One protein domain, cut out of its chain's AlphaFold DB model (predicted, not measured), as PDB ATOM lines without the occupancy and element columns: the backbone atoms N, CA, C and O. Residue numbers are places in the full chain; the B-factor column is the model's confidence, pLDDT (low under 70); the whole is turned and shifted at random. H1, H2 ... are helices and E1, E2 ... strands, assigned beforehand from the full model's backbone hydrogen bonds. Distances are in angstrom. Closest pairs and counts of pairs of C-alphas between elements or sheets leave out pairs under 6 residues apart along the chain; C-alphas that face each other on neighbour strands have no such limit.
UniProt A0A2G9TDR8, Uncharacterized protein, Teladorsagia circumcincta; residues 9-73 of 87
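AT A GLANCE: This is residues 9 to 73 of the 87 residues of an uncharacterized protein of Teladorsagia circumcincta (UniProt A0A2G9TDR8). A single long helix, H2, makes the length of a loose rod, with the two-stranded hairpin E1 and E2 folded back along its last part and the short helix H1 beside its first half. H1 and the hairpin follow one another along H2, with the first residue of H1 near E1. The printed part has 65 residues, in the order H1, H2, E1, E2, with an antiparallel sheet E1 - E2; its class is mixed, helices and strands. The whole is loose, with a radius of gyration of the C-alphas of 15.0 A and spans of 47 by 22 by 13 A.

HOW THE PARTS SIT: Begin at the hairpin of E1, residues 56 to 62, and E2, residues 66 to 72, antiparallel at 153 degrees; look for N 60 and O 68, 2.9 A apart, within hydrogen-bond range. The closest C-alphas of E1 and H2, residues 25 to 51, are those of Leu 59 and Glu 45, 5.9 A apart. H2 and E2 are apart. H1, residues 9 to 16, is close to but not clearly touching H2, with the closest C-alphas, those of Cys 16 and Arg 31, 6.7 A apart. H1 and H2 run opposite ways at a shallow tilt of 21 degrees. In H1 and H2 every O i to N i+4 pair is within hydrogen-bond range.

IN THESE COORDINATES: Find C-alpha 25 at (-3.454, 41.385, 31.927); from there H2 runs 39.3 A to C-alpha 51. E1 spans 18.4 A and E2 18.3 A, ending at C-alpha 72 at (37.896, 34.746, 25.606). H1 begins at C-alpha 9 at (18.086, 32.089, 31.680) and spans 10.7 A.

THE WHOLE: The C-alphas farthest apart are those of Ile 23 and Cys 73, 47.5 A. The printed part has no cut and no long link. No printed residue has a pLDDT under 70.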
ATOM      1  N   LEU A   9      18.999  31.265  32.468       84.75
ATOM      2  CA  LEU A   9      18.086  32.089  31.680       84.75
ATOM      3  C   LEU A   9      16.904  31.278  31.141       84.75
ATOM      4  O   LEU A   9      15.764  31.689  31.326       84.75
ATOM      5  N   ASN A  10      17.137  30.102  30.550       85.31
ATOM      6  CA  ASN A  10      16.054  29.250  30.041       85.31
ATOM      7  C   ASN A  10      15.102  28.811  31.160       85.31
ATOM      8  O   ASN A  10      13.893  28.730  30.947       85.31
ATOM      9  N   VAL A  11      15.620  28.561  32.367       87.00
ATOM     10  CA  VAL A  11      14.777  28.262  33.535       87.00
ATOM     11  C   VAL A  11      13.901  29.462  33.900       87.00
ATOM     12  O   VAL A  11      12.710  29.279  34.148       87.00
ATOM     13  N   ARG A  12      14.451  30.686  33.904       85.19
ATOM     14  CA  ARG A  12      13.659  31.911  34.119       85.19
ATOM     15  C   ARG A  12      12.614  32.110  33.030       85.19
ATOM     16  O   ARG A  12      11.453  32.316  33.361       85.19
ATOM     17  N   HIS A  13      13.003  31.965  31.766       90.00
ATOM     18  CA  HIS A  13      12.092  32.083  30.635       90.00
ATOM     19  C   HIS A  13      10.913  31.115  30.801       90.00
ATOM     20  O   HIS A  13       9.775  31.552  30.836       90.00
ATOM     21  N   ARG A  14      11.147  29.827  31.081       89.94
ATOM     22  CA  ARG A  14      10.050  28.869  31.322       89.94
ATOM     23  C   ARG A  14       9.108  29.273  32.463       89.94
ATOM     24  O   ARG A  14       7.918  28.999  32.370       89.94
ATOM     25  N   LYS A  15       9.607  29.927  33.519       88.00
ATOM     26  CA  LYS A  15       8.764  30.418  34.624       88.00
ATOM     27  C   LYS A  15       7.846  31.565  34.188       88.00
ATOM     28  O   LYS A  15       6.682  31.563  34.572       88.00
ATOM     29  N   CYS A  16       8.324  32.495  33.358       86.50
ATOM     30  CA  CYS A  16       7.523  33.620  32.844       86.50
ATOM     31  C   CYS A  16       6.337  33.174  31.962       86.50
ATOM     32  O   CYS A  16       5.328  33.873  31.866       86.50
ATOM     33  N   TYR A  17       6.437  31.993  31.347       91.06
ATOM     34  CA  TYR A  17       5.412  31.431  30.458       91.06
ATOM     35  C   TYR A  17       4.719  30.198  31.061       91.06
ATOM     36  O   TYR A  17       4.061  29.445  30.351       91.06
ATOM     37  N   ALA A  18       4.851  29.975  32.374       92.12
ATOM     38  CA  ALA A  18       4.179  28.864  33.051       92.12
ATOM     39  C   ALA A  18       2.654  29.060  33.142       92.12
ATOM     40  O   ALA A  18       1.910  28.088  33.224       92.12
ATOM     41  N   ILE A  19       2.194  30.316  33.125       91.69
ATOM     42  CA  ILE A  19       0.777  30.688  33.111       91.69
ATOM     43  C   ILE A  19       0.402  31.086  31.684       91.69
ATOM     44  O   ILE A  19       1.102  31.892  31.066       91.69
ATOM     45  N   LYS A  20      -0.704  30.529  31.178       93.19
ATOM     46  CA  LYS A  20      -1.211  30.800  29.828       93.19
ATOM     47  C   LYS A  20      -1.552  32.286  29.652       93.19
ATOM     48  O   LYS A  20      -2.041  32.934  30.575       93.19
ATOM     49  N   GLU A  21      -1.302  32.796  28.452       92.44
ATOM     50  CA  GLU A  21      -1.702  34.141  28.025       92.44
ATOM     51  C   GLU A  21      -3.212  34.374  28.166       92.44
ATOM     52  O   GLU A  21      -4.012  33.444  28.028       92.44
ATOM     53  N   GLY A  22      -3.598  35.620  28.454       92.94
ATOM     54  CA  GLY A  22      -4.993  36.040  28.589       92.94
ATOM     55  C   GLY A  22      -5.628  35.730  29.947       92.94
ATOM     56  O   GLY A  22      -6.751  36.157  30.197       92.94
ATOM     57  N   ILE A  23      -4.930  35.026  30.848       95.69
ATOM     58  CA  ILE A  23      -5.411  34.767  32.219       95.69
ATOM     59  C   ILE A  23      -5.278  36.017  33.097       95.69
ATOM     60  O   ILE A  23      -6.095  36.254  33.984       95.69
ATOM     61  N   SER A  24      -4.236  36.820  32.880       94.94
ATOM     62  CA  SER A  24      -3.990  38.026  33.662       94.94
ATOM     63  C   SER A  24      -3.309  39.083  32.812       94.94
ATOM     64  O   SER A  24      -2.171  38.904  32.377       94.94
ATOM     65  N   VAL A  25      -3.977  40.229  32.666       95.56
ATOM     66  CA  VAL A  25      -3.454  41.385  31.927       95.56
ATOM     67  C   VAL A  25      -2.104  41.833  32.489       95.56
ATOM     68  O   VAL A  25      -1.185  42.108  31.725       95.56
ATOM     69  N   ASN A  26      -1.941  41.839  33.815       94.88
ATOM     70  CA  ASN A  26      -0.688  42.246  34.454       94.88
ATOM     71  C   ASN A  26       0.467  41.297  34.105       94.88
ATOM     72  O   ASN A  26       1.579  41.755  33.842       94.88
ATOM     73  N   LEU A  27       0.211  39.983  34.065       93.81
ATOM     74  CA  LEU A  27       1.221  39.007  33.644       93.81
ATOM     75  C   LEU A  27       1.570  39.168  32.164       93.81
ATOM     76  O   LEU A  27       2.742  39.099  31.803       93.81
ATOM     77  N   ASP A  28       0.576  39.426  31.316       94.94
ATOM     78  CA  ASP A  28       0.784  39.615  29.880       94.94
ATOM     79  C   ASP A  28       1.543  40.918  29.573       94.94
ATOM     80  O   ASP A  28       2.345  40.968  28.639       94.94
ATOM     81  N   VAL A  29       1.334  41.975  30.363       96.12
ATOM     82  CA  VAL A  29       2.136  43.210  30.302       96.12
ATOM     83  C   VAL A  29       3.574  42.937  30.750       96.12
ATOM     84  O   VAL A  29       4.512  43.302  30.045       96.12
ATOM     85  N   ALA A  30       3.767  42.236  31.872       93.81
ATOM     86  CA  ALA A  30       5.103  41.895  32.363       93.81
ATOM     87  C   ALA A  30       5.890  41.018  31.369       93.81
ATOM     88  O   ALA A  30       7.093  41.206  31.192       93.81
ATOM     89  N   ARG A  31       5.214  40.086  30.685       94.50
ATOM     90  CA  ARG A  31       5.810  39.247  29.637       94.50
ATOM     91  C   ARG A  31       6.269  40.075  28.436       94.50
ATOM     92  O   ARG A  31       7.381  39.865  27.969       94.50
ATOM     93  N   ARG A  32       5.463  41.045  27.990       95.25
ATOM     94  CA  ARG A  32       5.840  41.961  26.899       95.25
ATOM     95  C   ARG A  32       7.082  42.781  27.241       95.25
ATOM     96  O   ARG A  32       8.025  42.788  26.460       95.25
ATOM     97  N   ALA A  33       7.130  43.367  28.437       95.69
ATOM     98  CA  ALA A  33       8.312  44.097  28.899       95.69
ATOM     99  C   ALA A  33       9.562  43.195  28.973       95.69
ATOM    100  O   ALA A  33      10.663  43.601  28.608       95.69
ATOM    101  N   TYR A  34       9.399  41.942  29.410       92.75
ATOM    102  CA  TYR A  34      10.489  40.965  29.421       92.75
ATOM    103  C   TYR A  34      10.990  40.621  28.008       92.75
ATOM    104  O   TYR A  34      12.196  40.495  27.803       92.75
ATOM    105  N   GLU A  35      10.094  40.479  27.031       93.12
ATOM    106  CA  GLU A  35      10.470  40.238  25.633       93.12
ATOM    107  C   GLU A  35      11.207  41.419  25.009       93.12
ATOM    108  O   GLU A  35      12.184  41.200  24.295       93.12
ATOM    109  N   GLU A  36      10.771  42.649  25.280       95.69
ATOM    110  CA  GLU A  36      11.464  43.865  24.836       95.69
ATOM    111  C   GLU A  36      12.889  43.907  25.386       95.69
ATOM    112  O   GLU A  36      13.840  44.007  24.615       95.69
ATOM    113  N   LEU A  37      13.055  43.653  26.685       92.62
ATOM    114  CA  LEU A  37      14.371  43.569  27.315       92.62
ATOM    115  C   LEU A  37      15.258  42.495  26.656       92.62
ATOM    116  O   LEU A  37      16.443  42.721  26.417       92.62
ATOM    117  N   LEU A  38      14.706  41.322  26.321       90.44
ATOM    118  CA  LEU A  38      15.463  40.283  25.610       90.44
ATOM    119  C   LEU A  38      15.870  40.701  24.189       90.44
ATOM    120  O   LEU A  38      16.913  40.246  23.717       90.44
ATOM    121  N   ARG A  39      15.072  41.528  23.502       92.31
ATOM    122  CA  ARG A  39      15.425  42.073  22.181       92.31
ATOM    123  C   ARG A  39      16.553  43.091  22.298       92.31
ATOM    124  O   ARG A  39      17.504  42.991  21.533       92.31
ATOM    125  N   ASP A  40      16.505  43.979  23.286       93.44
ATOM    126  CA  ASP A  40      17.574  44.955  23.531       93.44
ATOM    127  C   ASP A  40      18.914  44.255  23.790       93.44
ATOM    128  O   ASP A  40      19.934  44.593  23.197       93.44
ATOM    129  N   ILE A  41      18.893  43.192  24.594       91.12
ATOM    130  CA  ILE A  41      20.052  42.330  24.864       91.12
ATOM    131  C   ILE A  41      20.609  41.690  23.586       91.12
ATOM    132  O   ILE A  41      21.824  41.595  23.421       91.12
ATOM    133  N   GLN A  42      19.746  41.244  22.668       89.62
ATOM    134  CA  GLN A  42      20.187  40.703  21.377       89.62
ATOM    135  C   GLN A  42      20.797  41.781  20.481       89.62
ATOM    136  O   GLN A  42      21.741  41.496  19.748       89.62
ATOM    137  N   THR A  43      20.275  43.004  20.530       91.25
ATOM    138  CA  THR A  43      20.862  44.150  19.828       91.25
ATOM    139  C   THR A  43      22.249  44.460  20.386       91.25
ATOM    140  O   THR A  43      23.200  44.525  19.616       91.25
ATOM    141  N   GLN A  44      22.403  44.506  21.711       89.06
ATOM    142  CA  GLN A  44      23.702  44.704  22.367       89.06
ATOM    143  C   GLN A  44      24.718  43.605  22.023       89.06
ATOM    144  O   GLN A  44      25.901  43.882  21.847       89.06
ATOM    145  N   GLU A  45      24.278  42.348  21.908       87.75
ATOM    146  CA  GLU A  45      25.147  41.248  21.472       87.75
ATOM    147  C   GLU A  45      25.652  41.447  20.032       87.75
ATOM    148  O   GLU A  45      26.816  41.161  19.751       87.75
ATOM    149  N   LYS A  46      24.810  41.975  19.133       87.62
ATOM    150  CA  LYS A  46      25.217  42.313  17.760       87.62
ATOM    151  C   LYS A  46      26.185  43.490  17.729       87.62
ATOM    152  O   LYS A  46      27.229  43.379  17.098       87.62
ATOM    153  N   GLU A  47      25.877  44.568  18.447       86.62
ATOM    154  CA  GLU A  47      26.755  45.741  18.561       86.62
ATOM    155  C   GLU A  47      28.139  45.345  19.094       86.62
ATOM    156  O   GLU A  47      29.166  45.786  18.582       86.62
ATOM    157  N   LEU A  48      28.189  44.451  20.087       83.75
ATOM    158  CA  LEU A  48      29.444  43.922  20.613       83.75
ATOM    159  C   LEU A  48      30.254  43.183  19.538       83.75
ATOM    160  O   LEU A  48      31.462  43.393  19.435       83.75
ATOM    161  N   ALA A  49      29.596  42.334  18.743       82.31
ATOM    162  CA  ALA A  49      30.243  41.588  17.668       82.31
ATOM    163  C   ALA A  49      30.768  42.507  16.551       82.31
ATOM    164  O   ALA A  49      31.818  42.230  15.978       82.31
ATOM    165  N   GLU A  50      30.075  43.614  16.268       84.88
ATOM    166  CA  GLU A  50      30.512  44.624  15.296       84.88
ATOM    167  C   GLU A  50      31.703  45.448  15.800       84.88
ATOM    168  O   GLU A  50      32.620  45.746  15.036       84.88
ATOM    169  N   HIS A  51      31.717  45.806  17.085       82.19
ATOM    170  CA  HIS A  51      32.793  46.607  17.668       82.19
ATOM    171  C   HIS A  51      34.063  45.808  17.980       82.19
ATOM    172  O   HIS A  51      35.146  46.392  18.042       82.19
ATOM    173  N   LEU A  52      33.949  44.495  18.197       79.56
ATOM    174  CA  LEU A  52      35.060  43.620  18.587       79.56
ATOM    175  C   LEU A  52      35.123  42.340  17.722       79.56
ATOM    176  O   LEU A  52      35.146  41.239  18.277       79.56
ATOM    177  N   PRO A  53      35.187  42.443  16.379       73.38
ATOM    178  CA  PRO A  53      35.021  41.301  15.472       73.38
ATOM    179  C   PRO A  53      36.155  40.270  15.561       73.38
ATOM    180  O   PRO A  53      35.945  39.084  15.316       73.38
ATOM    181  N   GLU A  54      37.362  40.699  15.935       74.38
ATOM    182  CA  GLU A  54      38.534  39.823  16.086       74.38
ATOM    183  C   GLU A  54      38.605  39.148  17.463       74.38
ATOM    184  O   GLU A  54      39.425  38.257  17.697       74.38
ATOM    185  N   GLN A  55      37.759  39.571  18.401       73.62
ATOM    186  CA  GLN A  55      37.759  39.056  19.757       73.62
ATOM    187  C   GLN A  55      36.637  38.032  19.922       73.62
ATOM    188  O   GLN A  55      35.491  38.280  19.560       73.62
ATOM    189  N   ASN A  56      36.944  36.889  20.544       79.56
ATOM    190  CA  ASN A  56      35.941  35.889  20.919       79.56
ATOM    191  C   ASN A  56      35.103  36.402  22.104       79.56
ATOM    192  O   ASN A  56      35.245  35.947  23.244       79.56
ATOM    193  N   THR A  57      34.261  37.394  21.829       82.62
ATOM    194  CA  THR A  57      33.333  38.005  22.773       82.62
ATOM    195  C   THR A  57      31.948  37.395  22.626       82.62
ATOM    196  O   THR A  57      31.499  37.060  21.534       82.62
ATOM    197  N   ARG A  58      31.260  37.209  23.750       85.38
ATOM    198  CA  ARG A  58      29.854  36.803  23.766       85.38
ATOM    199  C   ARG A  58      29.128  37.411  24.947       85.38
ATOM    200  O   ARG A  58      29.727  37.624  26.006       85.38
ATOM    201  N   LEU A  59      27.823  37.587  24.806       87.44
ATOM    202  CA  LEU A  59      26.960  37.904  25.929       87.44
ATOM    203  C   LEU A  59      26.530  36.605  26.623       87.44
ATOM    204  O   LEU A  59      26.101  35.639  25.995       87.44
ATOM    205  N   ALA A  60      26.682  36.551  27.942       88.56
ATOM    206  CA  ALA A  60      26.339  35.388  28.744       88.56
ATOM    207  C   ALA A  60      25.424  35.774  29.903       88.56
ATOM    208  O   ALA A  60      25.399  36.915  30.360       88.56
ATOM    209  N   TYR A  61      24.686  34.791  30.415       88.31
ATOM    210  CA  TYR A  61      23.847  34.954  31.593       88.31
ATOM    211  C   TYR A  61      24.203  33.920  32.658       88.31
ATOM    212  O   TYR A  61      24.304  32.723  32.377       88.31
ATOM    213  N   SER A  62      24.327  34.378  33.901       88.62
ATOM    214  CA  SER A  62      24.394  33.508  35.075       88.62
ATOM    215  C   SER A  62      23.464  34.021  36.171       88.62
ATOM    216  O   SER A  62      23.250  35.223  36.296       88.62
ATOM    217  N   ALA A  63      22.930  33.122  36.998       85.12
ATOM    218  CA  ALA A  63      22.051  33.516  38.097       85.12
ATOM    219  C   ALA A  63      22.746  34.419  39.136       85.12
ATOM    220  O   ALA A  63      22.074  35.245  39.744       85.12
ATOM    221  N   SER A  64      24.065  34.283  39.324       88.69
ATOM    222  CA  SER A  64      24.828  35.069  40.302       88.69
ATOM    223  C   SER A  64      25.272  36.440  39.786       88.69
ATOM    224  O   SER A  64      25.373  37.364  40.585       88.69
ATOM    225  N   ARG A  65      25.539  36.592  38.478       87.88
ATOM    226  CA  ARG A  65      26.031  37.857  37.887       87.88
ATOM    227  C   ARG A  65      25.027  38.575  36.988       87.88
ATOM    228  O   ARG A  65      25.290  39.690  36.562       87.88
ATOM    229  N   GLY A  66      23.908  37.941  36.652       88.81
ATOM    230  CA  GLY A  66      23.030  38.428  35.593       88.81
ATOM    231  C   GLY A  66      23.691  38.342  34.213       88.81
ATOM    232  O   GLY A  66      24.514  37.449  33.958       88.81
ATOM    233  N   PHE A  67      23.297  39.253  33.320       88.94
ATOM    234  CA  PHE A  67      23.903  39.403  31.998       88.94
ATOM    235  C   PHE A  67      25.283  40.043  32.109       88.94
ATOM    236  O   PHE A  67      25.465  41.022  32.825       88.94
ATOM    237  N   HIS A  68      26.258  39.462  31.423       89.56
ATOM    238  CA  HIS A  68      27.638  39.924  31.435       89.56
ATOM    239  C   HIS A  68      28.346  39.525  30.144       89.56
ATOM    240  O   HIS A  68      28.042  38.489  29.547       89.56
ATOM    241  N   TYR A  69      29.326  40.325  29.742       87.31
ATOM    242  CA  TYR A  69      30.194  39.996  28.621       87.31
ATOM    243  C   TYR A  69      31.257  38.982  29.039       87.31
ATOM    244  O   TYR A  69      31.833  39.060  30.127       87.31
ATOM    245  N   VAL A  70      31.518  38.021  28.161       86.44
ATOM    246  CA  VAL A  70      32.626  37.077  28.277       86.44
ATOM    247  C   VAL A  70      33.538  37.310  27.090       86.44
ATOM    248  O   VAL A  70      33.147  37.051  25.957       86.44
ATOM    249  N   LEU A  71      34.747  37.781  27.372       84.44
ATOM    250  CA  LEU A  71      35.838  37.869  26.413       84.44
ATOM    251  C   LEU A  71      36.761  36.669  26.624       84.44
ATOM    252  O   LEU A  71      37.338  36.511  27.700       84.44
ATOM    253  N   VAL A  72      36.899  35.819  25.610       81.50
ATOM    254  CA  VAL A  72      37.896  34.746  25.606       81.50
ATOM    255  C   VAL A  72      39.167  35.293  24.968       81.50
ATOM    256  O   VAL A  72      39.186  35.599  23.778       81.50
ATOM    257  N   CYS A  73      40.230  35.417  25.760       76.06
ATOM    258  CA  CYS A  73      41.534  35.869  25.291       76.06
ATOM    259  C   CYS A  73      42.587  34.791  25.565       76.06
ATOM    260  O   CYS A  73      42.594  34.209  26.650       76.06
TER     261      CYS A  73